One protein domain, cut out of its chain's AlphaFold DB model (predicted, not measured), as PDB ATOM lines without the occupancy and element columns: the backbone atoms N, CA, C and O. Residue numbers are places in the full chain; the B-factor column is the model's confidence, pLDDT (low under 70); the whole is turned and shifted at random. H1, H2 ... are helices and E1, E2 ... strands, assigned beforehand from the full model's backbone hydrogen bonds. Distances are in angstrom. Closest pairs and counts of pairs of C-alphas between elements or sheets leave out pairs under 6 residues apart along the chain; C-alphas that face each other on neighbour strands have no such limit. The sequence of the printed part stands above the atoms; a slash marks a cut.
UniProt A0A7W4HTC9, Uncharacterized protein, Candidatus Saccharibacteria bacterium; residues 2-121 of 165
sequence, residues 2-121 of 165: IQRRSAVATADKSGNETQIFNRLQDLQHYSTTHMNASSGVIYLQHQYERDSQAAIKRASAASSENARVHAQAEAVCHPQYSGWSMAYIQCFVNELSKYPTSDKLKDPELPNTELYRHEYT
ATOM      1  N   ILE A   2     200.580   0.912 185.226       91.06
ATOM      2  CA  ILE A   2     200.941  -0.249 184.380       91.06
ATOM      3  C   ILE A   2     199.743  -1.175 184.107       91.06
ATOM      4  O   ILE A   2     199.446  -1.465 182.954       91.06
ATOM      5  N   GLN A   3     198.992  -1.543 185.149       93.44
ATOM      6  CA  GLN A   3     197.801  -2.393 185.022       93.44
ATOM      7  C   GLN A   3     196.699  -1.780 184.139       93.44
ATOM      8  O   GLN A   3     196.000  -2.488 183.425       93.44
ATOM      9  N   ARG A   4     196.534  -0.452 184.166       93.75
ATOM     10  CA  ARG A   4     195.537   0.233 183.329       93.75
ATOM     11  C   ARG A   4     195.982   0.252 181.868       93.75
ATOM     12  O   ARG A   4     195.175  -0.008 180.984       93.75
ATOM     13  N   ARG A   5     197.281   0.461 181.616       94.50
ATOM     14  CA  ARG A   5     197.863   0.353 180.270       94.50
ATOM     15  C   ARG A   5     197.705  -1.058 179.695       94.50
ATOM     16  O   ARG A   5     197.292  -1.201 178.548       94.50
ATOM     17  N   SER A   6     197.982  -2.097 180.485       94.06
ATOM     18  CA  SER A   6     197.820  -3.485 180.033       94.06
ATOM     19  C   SER A   6     196.355  -3.869 179.816       94.06
ATOM     20  O   SER A   6     196.066  -4.664 178.921       94.06
ATOM     21  N   ALA A   7     195.422  -3.274 180.567       94.88
ATOM     22  CA  ALA A   7     193.992  -3.454 180.345       94.88
ATOM     23  C   ALA A   7     193.540  -2.881 178.991       94.88
ATOM     24  O   ALA A   7     192.779  -3.547 178.294       94.88
ATOM     25  N   VAL A   8     194.044  -1.704 178.590       95.75
ATOM     26  CA  VAL A   8     193.794  -1.138 177.248       95.75
ATOM     27  C   VAL A   8     194.344  -2.064 176.162       95.75
ATOM     28  O   VAL A   8     193.607  -2.432 175.256       95.75
ATOM     29  N   ALA A   9     195.597  -2.517 176.285       94.00
ATOM     30  CA  ALA A   9     196.207  -3.419 175.301       94.00
ATOM     31  C   ALA A   9     195.461  -4.763 175.182       94.00
ATOM     32  O   ALA A   9     195.272  -5.296 174.090       94.00
ATOM     33  N   THR A  10     194.992  -5.307 176.306       94.94
ATOM     34  CA  THR A  10     194.186  -6.537 176.315       94.94
ATOM     35  C   THR A  10     192.824  -6.327 175.652       94.94
ATOM     36  O   THR A  10     192.375  -7.191 174.903       94.94
ATOM     37  N   ALA A  11     192.174  -5.188 175.907       95.25
ATOM     38  CA  ALA A  11     190.900  -4.844 175.278       95.25
ATOM     39  C   ALA A  11     191.051  -4.629 173.762       95.25
ATOM     40  O   ALA A  11     190.221  -5.093 172.987       95.25
ATOM     41  N   ASP A  12     192.143  -3.995 173.332       95.38
ATOM     42  CA  ASP A  12     192.464  -3.814 171.915       95.38
ATOM     43  C   ASP A  12     192.624  -5.162 171.192       95.38
ATOM     44  O   ASP A  12     192.036  -5.403 170.130       95.38
ATOM     45  N   LYS A  13     193.338  -6.095 171.834       93.56
ATOM     46  CA  LYS A  13     193.518  -7.464 171.341       93.56
ATOM     47  C   LYS A  13     192.211  -8.256 171.268       93.56
ATOM     48  O   LYS A  13     192.048  -9.053 170.349       93.56
ATOM     49  N   SER A  14     191.291  -8.067 172.216       93.38
ATOM     50  CA  SER A  14     190.002  -8.774 172.213       93.38
ATOM     51  C   SER A  14     189.015  -8.228 171.177       93.38
ATOM     52  O   SER A  14     188.082  -8.935 170.804       93.38
ATOM     53  N   GLY A  15     189.221  -6.996 170.702       90.50
ATOM     54  CA  GLY A  15     188.393  -6.370 169.670       90.50
ATOM     55  C   GLY A  15     187.023  -5.894 170.146       90.50
ATOM     56  O   GLY A  15     186.150  -5.635 169.325       90.50
ATOM     57  N   ASN A  16     186.813  -5.776 171.459       91.69
ATOM     58  CA  ASN A  16     185.571  -5.242 172.010       91.69
ATOM     59  C   ASN A  16     185.664  -3.714 172.149       91.69
ATOM     60  O   ASN A  16     186.237  -3.213 173.119       91.69
ATOM     61  N   GLU A  17     185.072  -2.984 171.204       91.00
ATOM     62  CA  GLU A  17     185.109  -1.515 171.138       91.00
ATOM     63  C   GLU A  17     184.620  -0.839 172.426       91.00
ATOM     64  O   GLU A  17     185.271   0.073 172.939       91.00
ATOM     65  N   THR A  18     183.531  -1.335 173.020       94.25
ATOM     66  CA  THR A  18     183.002  -0.808 174.286       94.25
ATOM     67  C   THR A  18     184.005  -0.976 175.423       94.25
ATOM     68  O   THR A  18     184.185  -0.075 176.243       94.25
ATOM     69  N   GLN A  19     184.693  -2.121 175.487       95.31
ATOM     70  CA  GLN A  19     185.745  -2.314 176.482       95.31
ATOM     71  C   GLN A  19     186.942  -1.404 176.219       95.31
ATOM     72  O   GLN A  19     187.446  -0.824 177.176       95.31
ATOM     73  N   ILE A  20     187.378  -1.244 174.967       95.12
ATOM     74  CA  ILE A  20     188.481  -0.339 174.612       95.12
ATOM     75  C   ILE A  20     188.163   1.080 175.093       95.12
ATOM     76  O   ILE A  20     188.956   1.661 175.832       95.12
ATOM     77  N   PHE A  21     186.975   1.591 174.762       95.19
ATOM     78  CA  PHE A  21     186.514   2.910 175.193       95.19
ATOM     79  C   PHE A  21     186.535   3.057 176.720       95.19
ATOM     80  O   PHE A  21     187.160   3.978 177.248       95.19
ATOM     81  N   ASN A  22     185.934   2.106 177.441       96.69
ATOM     82  CA  ASN A  22     185.904   2.129 178.904       96.69
ATOM     83  C   ASN A  22     187.319   2.097 179.504       96.69
ATOM     84  O   ASN A  22     187.607   2.823 180.452       96.69
ATOM     85  N   ARG A  23     188.233   1.290 178.943       96.38
ATOM     86  CA  ARG A  23     189.622   1.209 179.420       96.38
ATOM     87  C   ARG A  23     190.422   2.475 179.129       96.38
ATOM     88  O   ARG A  23     191.258   2.850 179.951       96.38
ATOM     89  N   LEU A  24     190.170   3.139 178.005       96.31
ATOM     90  CA  LEU A  24     190.780   4.432 177.697       96.31
ATOM     91  C   LEU A  24     190.278   5.524 178.641       96.31
ATOM     92  O   LEU A  24     191.090   6.273 179.176       96.31
ATOM     93  N   GLN A  25     188.975   5.564 178.925       96.56
ATOM     94  CA  GLN A  25     188.401   6.504 179.889       96.56
ATOM     95  C   GLN A  25     188.948   6.267 181.306       96.56
ATOM     96  O   GLN A  25     189.373   7.207 181.978       96.56
ATOM     97  N   ASP A  26     189.019   5.005 181.736       96.00
ATOM     98  CA  ASP A  26     189.633   4.584 183.000       96.00
ATOM     99  C   ASP A  26     191.089   5.053 183.123       96.00
ATOM    100  O   ASP A  26     191.565   5.402 184.211       96.00
ATOM    101  N   LEU A  27     191.835   4.981 182.022       96.25
ATOM    102  CA  LEU A  27     193.230   5.384 181.965       96.25
ATOM    103  C   LEU A  27     193.370   6.909 181.989       96.25
ATOM    104  O   LEU A  27     194.187   7.419 182.757       96.25
ATOM    105  N   GLN A  28     192.567   7.616 181.194       95.69
ATOM    106  CA  GLN A  28     192.517   9.074 181.164       95.69
ATOM    107  C   GLN A  28     192.210   9.621 182.554       95.69
ATOM    108  O   GLN A  28     192.982  10.416 183.087       95.69
ATOM    109  N   HIS A  29     191.124   9.142 183.163       94.94
ATOM    110  CA  HIS A  29     190.683   9.597 184.472       94.94
ATOM    111  C   HIS A  29     191.789   9.435 185.513       94.94
ATOM    112  O   HIS A  29     192.128  10.390 186.215       94.94
ATOM    113  N   TYR A  30     192.414   8.256 185.572       94.69
ATOM    114  CA  TYR A  30     193.506   8.008 186.508       94.69
ATOM    115  C   TYR A  30     194.711   8.923 186.241       94.69
ATOM    116  O   TYR A  30     195.251   9.496 187.184       94.69
ATOM    117  N   SER A  31     195.101   9.107 184.974       95.25
ATOM    118  CA  SER A  31     196.213   9.993 184.606       95.25
ATOM    119  C   SER A  31     195.951  11.440 185.020       95.25
ATOM    120  O   SER A  31     196.864  12.113 185.479       95.25
ATOM    121  N   THR A  32     194.716  11.928 184.889       93.56
ATOM    122  CA  THR A  32     194.367  13.319 185.224       93.56
ATOM    123  C   THR A  32     194.154  13.573 186.717       93.56
ATOM    124  O   THR A  32     194.147  14.725 187.138       93.56
ATOM    125  N   THR A  33     193.970  12.523 187.520       92.69
ATOM    126  CA  THR A  33     193.622  12.636 188.952       92.69
ATOM    127  C   THR A  33     194.758  12.281 189.901       92.69
ATOM    128  O   THR A  33     194.612  12.494 191.100       92.69
ATOM    129  N   HIS A  34     195.886  11.780 189.391       93.06
ATOM    130  CA  HIS A  34     197.055  11.426 190.198       93.06
ATOM    131  C   HIS A  34     198.320  12.125 189.676       93.06
ATOM    132  O   HIS A  34     198.555  12.183 188.468       93.06
ATOM    133  N   MET A  35     199.166  12.625 190.580       92.94
ATOM    134  CA  MET A  35     200.516  13.092 190.231       92.94
ATOM    135  C   MET A  35     201.403  11.933 189.767       92.94
ATOM    136  O   MET A  35     201.246  10.797 190.217       92.94
ATOM    137  N   ASN A  36     202.386  12.229 188.908       90.31
ATOM    138  CA  ASN A  36     203.354  11.249 188.387       90.31
ATOM    139  C   ASN A  36     202.693  10.021 187.726       90.31
ATOM    140  O   ASN A  36     203.252   8.924 187.711       90.31
ATOM    141  N   ALA A  37     201.491  10.207 187.182       93.56
ATOM    142  CA  ALA A  37     200.666   9.153 186.609       93.56
ATOM    143  C   ALA A  37     200.417   9.347 185.108       93.56
ATOM    144  O   ALA A  37     199.397   8.893 184.598       93.56
ATOM    145  N   SER A  38     201.326  10.014 184.388       93.50
ATOM    146  CA  SER A  38     201.202  10.135 182.935       93.50
ATOM    147  C   SER A  38     201.132   8.753 182.292       93.50
ATOM    148  O   SER A  38     201.889   7.837 182.632       93.50
ATOM    149  N   SER A  39     200.202   8.592 181.353       92.50
ATOM    150  CA  SER A  39     200.044   7.332 180.646       92.50
ATOM    151  C   SER A  39     201.198   7.025 179.726       92.50
ATOM    152  O   SER A  39     201.371   5.849 179.439       92.50
ATOM    153  N   GLY A  40     201.954   8.023 179.263       91.75
ATOM    154  CA  GLY A  40     202.786   7.906 178.070       91.75
ATOM    155  C   GLY A  40     201.970   7.498 176.839       91.75
ATOM    156  O   GLY A  40     200.742   7.373 176.892       91.75
ATOM    157  N   VAL A  41     202.668   7.254 175.733       93.69
ATOM    158  CA  VAL A  41     202.037   6.898 174.457       93.69
ATOM    159  C   VAL A  41     201.529   5.460 174.472       93.69
ATOM    160  O   VAL A  41     202.251   4.540 174.874       93.69
ATOM    161  N   ILE A  42     200.295   5.267 174.015       93.75
ATOM    162  CA  ILE A  42     199.651   3.971 173.802       93.75
ATOM    163  C   ILE A  42     199.062   3.954 172.398       93.75
ATOM    164  O   ILE A  42     198.450   4.929 171.970       93.75
ATOM    165  N   TYR A  43     199.231   2.831 171.710       93.31
ATOM    166  CA  TYR A  43     198.691   2.606 170.379       93.31
ATOM    167  C   TYR A  43     197.657   1.483 170.426       93.31
ATOM    168  O   TYR A  43     197.922   0.433 171.015       93.31
ATOM    169  N   LEU A  44     196.500   1.697 169.800       94.94
ATOM    170  CA  LEU A  44     195.502   0.655 169.544       94.94
ATOM    171  C   LEU A  44     195.875  -0.106 168.269       94.94
ATOM    172  O   LEU A  44     195.279   0.081 167.207       94.94
ATOM    173  N   GLN A  45     196.932  -0.908 168.367       92.38
ATOM    174  CA  GLN A  45     197.506  -1.605 167.227       92.38
ATOM    175  C   GLN A  45     196.491  -2.555 166.586       92.38
ATOM    176  O   GLN A  45     196.266  -2.483 165.385       92.38
ATOM    177  N   HIS A  46     195.839  -3.416 167.362       93.25
ATOM    178  CA  HIS A  46     194.954  -4.428 166.795       93.25
ATOM    179  C   HIS A  46     193.687  -3.822 166.182       93.25
ATOM    180  O   HIS A  46     193.199  -4.332 165.173       93.25
ATOM    181  N   GLN A  47     193.158  -2.732 166.742       93.25
ATOM    182  CA  GLN A  47     192.073  -1.985 166.109       93.25
ATOM    183  C   GLN A  47     192.522  -1.381 164.776       93.25
ATOM    184  O   GLN A  47     191.828  -1.561 163.778       93.25
ATOM    185  N   TYR A  48     193.693  -0.740 164.730       93.19
ATOM    186  CA  TYR A  48     194.235  -0.199 163.483       93.19
ATOM    187  C   TYR A  48     194.395  -1.283 162.407       93.19
ATOM    188  O   TYR A  48     194.026  -1.076 161.250       93.19
ATOM    189  N   GLU A  49     194.905  -2.458 162.787       91.81
ATOM    190  CA  GLU A  49     195.072  -3.607 161.890       91.81
ATOM    191  C   GLU A  49     193.720  -4.080 161.318       91.81
ATOM    192  O   GLU A  49     193.602  -4.303 160.110       91.81
ATOM    193  N   ARG A  50     192.672  -4.170 162.155       91.81
ATOM    194  CA  ARG A  50     191.303  -4.526 161.728       91.81
ATOM    195  C   ARG A  50     190.696  -3.490 160.783       91.81
ATOM    196  O   ARG A  50     190.127  -3.859 159.754       91.81
ATOM    197  N   ASP A  51     190.829  -2.210 161.111       92.56
ATOM    198  CA  ASP A  51     190.244  -1.122 160.325       92.56
ATOM    199  C   ASP A  51     190.953  -0.967 158.975       92.56
ATOM    200  O   ASP A  51     190.300  -0.805 157.943       92.56
ATOM    201  N   SER A  52     192.278  -1.131 158.958       91.31
ATOM    202  CA  SER A  52     193.085  -1.165 157.735       91.31
ATOM    203  C   SER A  52     192.716  -2.355 156.852       91.31
ATOM    204  O   SER A  52     192.512  -2.195 155.647       91.31
ATOM    205  N   GLN A  53     192.545  -3.542 157.443       91.06
ATOM    206  CA  GLN A  53     192.058  -4.714 156.720       91.06
ATOM    207  C   GLN A  53     190.675  -4.451 156.104       91.06
ATOM    208  O   GLN A  53     190.430  -4.805 154.949       91.06
ATOM    209  N   ALA A  54     189.758  -3.833 156.851       91.88
ATOM    210  CA  ALA A  54     188.428  -3.499 156.353       91.88
ATOM    211  C   ALA A  54     188.481  -2.463 155.217       91.88
ATOM    212  O   ALA A  54     187.779  -2.620 154.217       91.88
ATOM    213  N   ALA A  55     189.325  -1.435 155.332       90.31
ATOM    214  CA  ALA A  55     189.543  -0.442 154.282       90.31
ATOM    215  C   ALA A  55     190.081  -1.079 152.992       90.31
ATOM    216  O   ALA A  55     189.529  -0.856 151.913       90.31
ATOM    217  N   ILE A  56     191.084  -1.953 153.108       87.81
ATOM    218  CA  ILE A  56     191.664  -2.667 151.966       87.81
ATOM    219  C   ILE A  56     190.642  -3.599 151.310       87.81
ATOM    220  O   ILE A  56     190.533  -3.600 150.085       87.81
ATOM    221  N   LYS A  57     189.829  -4.322 152.093       89.12
ATOM    222  CA  LYS A  57     188.742  -5.166 151.560       89.12
ATOM    223  C   LYS A  57     187.668  -4.362 150.823       89.12
ATOM    224  O   LYS A  57     187.144  -4.807 149.803       89.12
ATOM    225  N   ARG A  58     187.325  -3.169 151.319       89.12
ATOM    226  CA  ARG A  58     186.386  -2.265 150.630       89.12
ATOM    227  C   ARG A  58     186.969  -1.765 149.311       89.12
ATOM    228  O   ARG A  58     186.256  -1.742 148.313       89.12
ATOM    229  N   ALA A  59     188.254  -1.413 149.292       86.88
ATOM    230  CA  ALA A  59     188.943  -1.007 148.072       86.88
ATOM    231  C   ALA A  59     189.037  -2.157 147.058       86.88
ATOM    232  O   ALA A  59     188.718  -1.954 145.888       86.88
ATOM    233  N   SER A  60     189.355  -3.382 147.490       85.94
ATOM    234  CA  SER A  60     189.403  -4.546 146.593       85.94
ATOM    235  C   SER A  60     188.045  -4.870 145.966       85.94
ATOM    236  O   SER A  60     187.988  -5.349 144.840       85.94
ATOM    237  N   ALA A  61     186.943  -4.587 146.668       87.25
ATOM    238  CA  ALA A  61     185.587  -4.800 146.165       87.25
ATOM    239  C   ALA A  61     185.098  -3.707 145.192       87.25
ATOM    240  O   ALA A  61     184.025  -3.854 144.612       87.25
ATOM    241  N   ALA A  62     185.850  -2.615 145.008       86.25
ATOM    242  CA  ALA A  62     185.424  -1.492 144.172       86.25
ATOM    243  C   ALA A  62     185.418  -1.819 142.667       86.25
ATOM    244  O   ALA A  62     184.603  -1.273 141.925       86.25
ATOM    245  N   SER A  63     186.311  -2.700 142.204       86.00
ATOM    246  CA  SER A  63     186.382  -3.141 140.807       86.00
ATOM    247  C   SER A  63     187.059  -4.511 140.691       86.00
ATOM    248  O   SER A  63     187.811  -4.927 141.572       86.00
ATOM    249  N   SER A  64     186.823  -5.224 139.585       84.94
ATOM    250  CA  SER A  64     187.520  -6.488 139.298       84.94
ATOM    251  C   SER A  64     189.029  -6.300 139.105       84.94
ATOM    252  O   SER A  64     189.808  -7.191 139.438       84.94
ATOM    253  N   GLU A  65     189.444  -5.133 138.606       86.50
ATOM    254  CA  GLU A  65     190.853  -4.767 138.464       86.50
ATOM    255  C   GLU A  65     191.510  -4.566 139.834       86.50
ATOM    256  O   GLU A  65     192.570  -5.136 140.088       86.50
ATOM    257  N   ASN A  66     190.836  -3.861 140.754       85.94
ATOM    258  CA  ASN A  66     191.273  -3.745 142.143       85.94
ATOM    259  C   ASN A  66     191.410  -5.125 142.789       85.94
ATOM    260  O   ASN A  66     192.448  -5.425 143.368       85.94
ATOM    261  N   ALA A  67     190.413  -6.000 142.652       86.69
ATOM    262  CA  ALA A  67     190.495  -7.349 143.209       86.69
ATOM    263  C   ALA A  67     191.738  -8.113 142.712       86.69
ATOM    264  O   ALA A  67     192.415  -8.766 143.505       86.69
ATOM    265  N   ARG A  68     192.081  -7.986 141.422       88.75
ATOM    266  CA  ARG A  68     193.266  -8.625 140.832       88.75
ATOM    267  C   ARG A  68     194.575  -8.041 141.367       88.75
ATOM    268  O   ARG A  68     195.442  -8.799 141.792       88.75
ATOM    269  N   VAL A  69     194.713  -6.716 141.357       88.81
ATOM    270  CA  VAL A  69     195.937  -6.027 141.799       88.81
ATOM    271  C   VAL A  69     196.173  -6.227 143.300       88.81
ATOM    272  O   VAL A  69     197.287  -6.543 143.716       88.81
ATOM    273  N   HIS A  70     195.116  -6.151 144.111       88.69
ATOM    274  CA  HIS A  70     195.191  -6.426 145.546       88.69
ATOM    275  C   HIS A  70     195.572  -7.888 145.829       88.69
ATOM    276  O   HIS A  70     196.415  -8.133 146.688       88.69
ATOM    277  N   ALA A  71     195.024  -8.862 145.087       89.69
ATOM    278  CA  ALA A  71     195.397 -10.271 145.240       89.69
ATOM    279  C   ALA A  71     196.872 -10.528 144.886       89.69
ATOM    280  O   ALA A  71     197.536 -11.336 145.533       89.69
ATOM    281  N   GLN A  72     197.408  -9.820 143.887       90.38
ATOM    282  CA  GLN A  72     198.823  -9.905 143.533       90.38
ATOM    283  C   GLN A  72     199.720  -9.312 144.629       90.38
ATOM    284  O   GLN A  72     200.741  -9.908 144.968       90.38
ATOM    285  N   ALA A  73     199.315  -8.188 145.225       90.44
ATOM    286  CA  ALA A  73     200.013  -7.607 146.368       90.44
ATOM    287  C   ALA A  73     199.991  -8.534 147.598       90.44
ATOM    288  O   ALA A  73     201.013  -8.747 148.253       90.44
ATOM    289  N   GLU A  74     198.844  -9.156 147.875       88.69
ATOM    290  CA  GLU A  74     198.688 -10.125 148.961       88.69
ATOM    291  C   GLU A  74     199.552 -11.376 148.740       88.69
ATOM    292  O   GLU A  74     200.211 -11.829 149.671       88.69
ATOM    293  N   ALA A  75     199.664 -11.881 147.507       91.19
ATOM    294  CA  ALA A  75     200.518 -13.029 147.186       91.19
ATOM    295  C   ALA A  75     202.013 -12.792 147.484       91.19
ATOM    296  O   ALA A  75     202.733 -13.743 147.791       91.19
ATOM    297  N   VAL A  76     202.482 -11.542 147.422       91.94
ATOM    298  CA  VAL A  76     203.871 -11.171 147.741       91.94
ATOM    299  C   VAL A  76     204.067 -10.981 149.245       91.94
ATOM    300  O   VAL A  76     205.062 -11.452 149.805       91.94
ATOM    301  N   CYS A  77     203.137 -10.293 149.910       92.12
ATOM    302  CA  CYS A  77     203.295  -9.900 151.311       92.12
ATOM    303  C   CYS A  77     202.849 -10.987 152.301       92.12
ATOM    304  O   CYS A  77     203.472 -11.155 153.347       92.12
ATOM    305  N   HIS A  78     201.811 -11.765 151.992       89.88
ATOM    306  CA  HIS A  78     201.248 -12.763 152.908       89.88
ATOM    307  C   HIS A  78     202.233 -13.885 153.300       89.88
ATOM    308  O   HIS A  78     202.215 -14.300 154.458       89.88
ATOM    309  N   PRO A  79     203.126 -14.389 152.423       92.44
ATOM    310  CA  PRO A  79     204.125 -15.386 152.826       92.44
ATOM    311  C   PRO A  79     205.202 -14.840 153.776       92.44
ATOM    312  O   PRO A  79     205.842 -15.615 154.483       92.44
ATOM    313  N   GLN A  80     205.426 -13.523 153.783       90.69
ATOM    314  CA  GLN A  80     206.498 -12.881 154.555       90.69
ATOM    315  C   GLN A  80     206.071 -12.512 155.980       90.69
ATOM    316  O   GLN A  80     206.926 -12.348 156.851       90.69
ATOM    317  N   TYR A  81     204.766 -12.389 156.235       90.88
ATOM    318  CA  TYR A  81     204.238 -11.914 157.511       90.88
ATOM    319  C   TYR A  81     203.104 -12.802 158.021       90.88
ATOM    320  O   TYR A  81     202.186 -13.169 157.290       90.88
ATOM    321  N   SER A  82     203.120 -13.100 159.319       79.62
ATOM    322  CA  SER A  82     202.029 -13.812 159.981       79.62
ATOM    323  C   SER A  82     200.917 -12.831 160.375       79.62
ATOM    324  O   SER A  82     200.890 -12.327 161.499       79.62
ATOM    325  N   GLY A  83     200.004 -12.555 159.443       84.38
ATOM    326  CA  GLY A  83     198.803 -11.745 159.675       84.38
ATOM    327  C   GLY A  83     198.952 -10.251 159.369       84.38
ATOM    328  O   GLY A  83     199.940  -9.797 158.795       84.38
ATOM    329  N   TRP A  84     197.936  -9.482 159.766       84.19
ATOM    330  CA  TRP A  84     197.732  -8.072 159.404       84.19
ATOM    331  C   TRP A  84     198.572  -7.088 160.227       84.19
ATOM    332  O   TRP A  84     198.058  -6.090 160.699       84.19
ATOM    333  N   SER A  85     199.864  -7.353 160.408       87.94
ATOM    334  CA  SER A  85     200.757  -6.441 161.138       87.94
ATOM    335  C   SER A  85     200.991  -5.112 160.400       87.94
ATOM    336  O   SER A  85     200.835  -5.027 159.181       87.94
ATOM    337  N   MET A  86     201.485  -4.088 161.107       85.62
ATOM    338  CA  MET A  86     201.940  -2.830 160.483       85.62
ATOM    339  C   MET A  86     202.932  -3.057 159.329       85.62
ATOM    340  O   MET A  86     202.845  -2.401 158.294       85.62
ATOM    341  N   ALA A  87     203.854  -4.012 159.480       89.00
ATOM    342  CA  ALA A  87     204.827  -4.347 158.442       89.00
ATOM    343  C   ALA A  87     204.161  -4.972 157.204       89.00
ATOM    344  O   ALA A  87     204.534  -4.656 156.073       89.00
ATOM    345  N   TYR A  88     203.133  -5.800 157.413       90.38
ATOM    346  CA  TYR A  88     202.320  -6.344 156.328       90.38
ATOM    347  C   TYR A  88     201.575  -5.236 155.575       90.38
ATOM    348  O   TYR A  88     201.633  -5.193 154.349       90.38
ATOM    349  N   ILE A  89     200.935  -4.304 156.292       88.31
ATOM    350  CA  ILE A  89     200.210  -3.176 155.683       88.31
ATOM    351  C   ILE A  89     201.169  -2.311 154.855       88.31
ATOM    352  O   ILE A  89     200.856  -1.971 153.715       88.31
ATOM    353  N   GLN A  90     202.365  -2.019 155.372       89.81
ATOM    354  CA  GLN A  90     203.369  -1.255 154.631       89.81
ATOM    355  C   GLN A  90     203.858  -1.996 153.380       89.81
ATOM    356  O   GLN A  90     203.990  -1.381 152.323       89.81
ATOM    357  N   CYS A  91     204.112  -3.306 153.478       91.88
ATOM    358  CA  CYS A  91     204.451  -4.135 152.319       91.88
ATOM    359  C   CYS A  91     203.350  -4.051 151.257       91.88
ATOM    360  O   CYS A  91     203.637  -3.811 150.088       91.88
ATOM    361  N   PHE A  92     202.094  -4.181 151.683       89.81
ATOM    362  CA  PHE A  92     200.940  -4.168 150.798       89.81
ATOM    363  C   PHE A  92     200.797  -2.835 150.056       89.81
ATOM    364  O   PHE A  92     200.669  -2.823 148.835       89.81
ATOM    365  N   VAL A  93     200.891  -1.705 150.766       87.62
ATOM    366  CA  VAL A  93     200.849  -0.362 150.158       87.62
ATOM    367  C   VAL A  93     202.031  -0.137 149.216       87.62
ATOM    368  O   VAL A  93     201.852   0.390 148.119       87.62
ATOM    369  N   ASN A  94     203.233  -0.566 149.606       89.88
ATOM    370  CA  ASN A  94     204.411  -0.464 148.748       89.88
ATOM    371  C   ASN A  94     204.237  -1.281 147.462       89.88
ATOM    372  O   ASN A  94     204.625  -0.821 146.391       89.88
ATOM    373  N   GLU A  95     203.645  -2.472 147.542       89.50
ATOM    374  CA  GLU A  95     203.372  -3.297 146.366       89.50
ATOM    375  C   GLU A  95     202.294  -2.667 145.478       89.50
ATOM    376  O   GLU A  95     202.469  -2.612 144.263       89.50
ATOM    377  N   LEU A  96     201.235  -2.104 146.070       86.19
ATOM    378  CA  LEU A  96     200.205  -1.358 145.341       86.19
ATOM    379  C   LEU A  96     200.771  -0.137 144.605       86.19
ATOM    380  O   LEU A  96     200.386   0.114 143.465       86.19
ATOM    381  N   SER A  97     201.734   0.571 145.200       84.19
ATOM    382  CA  SER A  97     202.356   1.759 144.591       84.19
ATOM    383  C   SER A  97     203.112   1.478 143.282       84.19
ATOM    384  O   SER A  97     203.422   2.405 142.535       84.19
ATOM    385  N   LYS A  98     203.409   0.204 142.982       85.44
ATOM    386  CA  LYS A  98     204.067  -0.209 141.732       85.44
ATOM    387  C   LYS A  98     203.112  -0.243 140.540       85.44
ATOM    388  O   LYS A  98     203.572  -0.267 139.399       85.44
ATOM    389  N   TYR A  99     201.805  -0.278 140.787       81.56
ATOM    390  CA  TYR A  99     200.796  -0.266 139.737       81.56
ATOM    391  C   TYR A  99     200.404   1.185 139.436       81.56
ATOM    392  O   TYR A  99     200.256   1.985 140.359       81.56
ATOM    393  N   PRO A 100     200.241   1.562 138.159       69.00
ATOM    394  CA  PRO A 100     199.855   2.921 137.810       69.00
ATOM    395  C   PRO A 100     198.444   3.219 138.330       69.00
ATOM    396  O   PRO A 100     197.503   2.478 138.038       69.00
ATOM    397  N   THR A 101     198.289   4.329 139.052       63.12
ATOM    398  CA  THR A 101     196.995   4.892 139.453       63.12
ATOM    399  C   THR A 101     196.223   5.318 138.204       63.12
ATOM    400  O   THR A 101     196.362   6.423 137.689       63.12
ATOM    401  N   SER A 102     195.446   4.391 137.648       60.22
ATOM    402  CA  SER A 102     194.433   4.700 136.635       60.22
ATOM    403  C   SER A 102     193.122   5.075 137.324       60.22
ATOM    404  O   SER A 102     192.871   4.604 138.428       60.22
ATOM    405  N   ASP A 103     192.224   5.802 136.653       60.34
ATOM    406  CA  ASP A 103     190.883   6.134 137.184       60.34
ATOM    407  C   ASP A 103     190.046   4.904 137.604       60.34
ATOM    408  O   ASP A 103     189.023   5.025 138.277       60.34
ATOM    409  N   LYS A 104     190.459   3.697 137.191       61.75
ATOM    410  CA  LYS A 104     189.819   2.417 137.527       61.75
ATOM    411  C   LYS A 104     190.399   1.746 138.776       61.75
ATOM    412  O   LYS A 104     189.801   0.780 139.260       61.75
ATOM    413  N   LEU A 105     191.548   2.227 139.252       69.06
ATOM    414  CA  LEU A 105     192.261   1.729 140.421       69.06
ATOM    415  C   LEU A 105     191.992   2.656 141.603       69.06
ATOM    416  O   LEU A 105     192.463   3.790 141.643       69.06
ATOM    417  N   LYS A 106     191.183   2.180 142.551       74.06
ATOM    418  CA  LYS A 106     190.879   2.936 143.769       74.06
ATOM    419  C   LYS A 106     191.848   2.538 144.871       74.06
ATOM    420  O   LYS A 106     191.787   1.398 145.332       74.06
ATOM    421  N   ASP A 107     192.678   3.480 145.304       75.69
ATOM    422  CA  ASP A 107     193.608   3.266 146.410       75.69
ATOM    423  C   ASP A 107     192.858   3.000 147.728       75.69
ATOM    424  O   ASP A 107     191.795   3.588 147.978       75.69
ATOM    425  N   PRO A 108     193.378   2.111 148.592       78.38
ATOM    426  CA  PRO A 108     192.815   1.905 149.914       78.38
ATOM    427  C   PRO A 108     193.037   3.143 150.788       78.38
ATOM    428  O   PRO A 108     194.169   3.517 151.088       78.38
ATOM    429  N   GLU A 109     191.944   3.751 151.243       84.25
ATOM    430  CA  GLU A 109     191.983   4.837 152.223       84.25
ATOM    431  C   GLU A 109     192.292   4.253 153.604       84.25
ATOM    432  O   GLU A 109     191.409   3.760 154.311       84.25
ATOM    433  N   LEU A 110     193.577   4.234 153.958       87.00
ATOM    434  CA  LEU A 110     194.015   3.750 155.258       87.00
ATOM    435  C   LEU A 110     193.586   4.713 156.370       87.00
ATOM    436  O   LEU A 110     193.642   5.933 156.191       87.00
ATOM    437  N   PRO A 111     193.188   4.182 157.537       88.56
ATOM    438  CA  PRO A 111     192.777   5.019 158.646       88.56
ATOM    439  C   PRO A 111     193.973   5.821 159.187       88.56
ATOM    440  O   PRO A 111     195.122   5.376 159.153       88.56
ATOM    441  N   ASN A 112     193.709   7.031 159.684       88.25
ATOM    442  CA  ASN A 112     194.754   7.909 160.206       88.25
ATOM    443  C   ASN A 112     195.330   7.340 161.515       88.25
ATOM    444  O   ASN A 112     194.596   7.138 162.481       88.25
ATOM    445  N   THR A 113     196.648   7.134 161.562       86.25
ATOM    446  CA  THR A 113     197.364   6.560 162.712       86.25
ATOM    447  C   THR A 113     197.211   7.373 163.997       86.25
ATOM    448  O   THR A 113     197.216   6.794 165.082       86.25
ATOM    449  N   GLU A 114     197.023   8.692 163.903       88.88
ATOM    450  CA  GLU A 114     196.849   9.564 165.072       88.88
ATOM    451  C   GLU A 114     195.548   9.276 165.834       88.88
ATOM    452  O   GLU A 114     195.491   9.475 167.045       88.88
ATOM    453  N   LEU A 115     194.520   8.734 165.168       91.12
ATOM    454  CA  LEU A 115     193.254   8.373 165.820       91.12
ATOM    455  C   LEU A 115     193.386   7.166 166.760       91.12
ATOM    456  O   LEU A 115     192.544   6.972 167.633       91.12
ATOM    457  N   TYR A 116     194.451   6.379 166.601       93.25
ATOM    458  CA  TYR A 116     194.745   5.186 167.403       93.25
ATOM    459  C   TYR A 116     195.846   5.443 168.432       93.25
ATOM    460  O   TYR A 116     196.201   4.540 169.195       93.25
ATOM    461  N   ARG A 117     196.410   6.658 168.445       93.75
ATOM    462  CA  ARG A 117     197.446   7.095 169.373       93.75
ATOM    463  C   ARG A 117     196.792   7.846 170.529       93.75
ATOM    464  O   ARG A 117     196.235   8.924 170.357       93.75
ATOM    465  N   HIS A 118     196.912   7.302 171.734       94.81
ATOM    466  CA  HIS A 118     196.401   7.926 172.949       94.81
ATOM    467  C   HIS A 118     197.533   8.224 173.924       94.81
ATOM    468  O   HIS A 118     198.373   7.372 174.220       94.81
ATOM    469  N   GLU A 119     197.536   9.445 174.444       94.56
ATOM    470  CA  GLU A 119     198.490   9.906 175.440       94.56
ATOM    471  C   GLU A 119     197.785  10.844 176.418       94.56
ATOM    472  O   GLU A 119     197.081  11.773 176.022       94.56
ATOM    473  N   TYR A 120     197.972  10.584 177.707       95.31
ATOM    474  CA  TYR A 120     197.412  11.358 178.798       95.31
ATOM    475  C   TYR A 120     198.539  11.825 179.715       95.31
ATOM    476  O   TYR A 120     199.409  11.058 180.149       95.31
ATOM    477  N   THR A 121     198.533  13.115 180.013       93.75
ATOM    478  CA  THR A 121     199.507  13.754 180.896       93.75
ATOM    479  C   THR A 121     198.936  13.869 182.299       93.75
ATOM    480  O   THR A 121     197.748  14.147 182.471       93.75
TER     481      THR A 121
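AT A GLANCE: This is residues 2 to 121 of the 165 residues of an uncharacterized protein of Candidatus Saccharibacteria bacterium (UniProt A0A7W4HTC9). Picture an elongated model with two lobes: at one end the helical hairpin of H1 and H2 packs next to a short two-stranded sheet of E1 and E2, and at the other end H4 and H5 cross steeply. H3 runs from the first lobe into the second, and residues 97 to 112, with no named element, lead back along the length to little H6 and E2. The printed part has 120 residues, with six named helices and two named strands in the order H1 H2 E1 H3 H4 H5 H6 E2; the sheet, order E1 - E2, is antiparallel and the class is mostly helix. The whole is loose, with a radius of gyration of the C-alphas of 17.7 A and spans of 54 by 28 by 22 A.

IN THESE COORDINATES: Find C-alpha 2 at (200.941, -0.249, 184.380); from there H1 runs over residues 2 to 14, 18.4 A long. H2, residues 17 to 33, covers 24.3 A. E1 is residues 40 to 43, 10.2 A. H3 begins at C-alpha 45, at (197.506, -1.605, 167.227), and runs to residue 60, 22.4 A. Next look for H4 at residues 64 to 77, 20.1 A, and H5 at residues 86 to 96, 15.3 A. H6 is residues 113 to 116, 5.5 A, and E2, residues 117 to 120, 10.3 A, ends at C-alpha 120, at (197.412, 11.358, 178.798).

HOW THE PARTS SIT: Start with H1 and H2, a helical hairpin: they touch at a shallow tilt of 15 degrees, opposite ways, the closest C-alphas being those of Ala 11 and Ile 20, 5.2 A apart. The closest C-alphas of H2 and E2 are those of Gln 28 and Tyr 120, 5.9 A apart. E1 and E2 are antiparallel, at 154 degrees between directions; look for N 42 and O 118 at 2.9 A and N 118 and O 42 at 2.8 A, within hydrogen-bond range. H3, the hub, touches H1 only at their ends, the closest C-alphas being those of Lys 13 and His 46, 5.7 A apart. H3 also touches H6, with its residues 45 to 48 alone; the closest C-alphas are those of Tyr 48 and Tyr 116, 6.7 A apart. H3 and H4 touch only at the corner by their link, the closest C-alphas being those of Ser 60 and Ala 67, 4.5 A apart. H4 and H5 touch at a steep tilt of 50 degrees, opposite ways, with the C-alphas of Ala 73 and Glu 95 closest at 5.5 A. H3 and H5 are close but not clearly touching, with the C-alphas of Glu 49 and Met 86 closest at 7.1 A. H2 and H4 are apart. In H1, H2, H3, H4 and H5 every O i to N i+4 pair is within hydrogen-bond range; H6 is too short for such a pair.

THE WHOLE: The two C-alphas farthest apart are those of Met 35 and Ser 64, 56.1 A. The printed part has no cut. The link from H5 to H6, 16 residues, is long. Look there for the low confidence too: residues 100 to 105 are under 70, while the mean pLDDT of the printed part is 89.3.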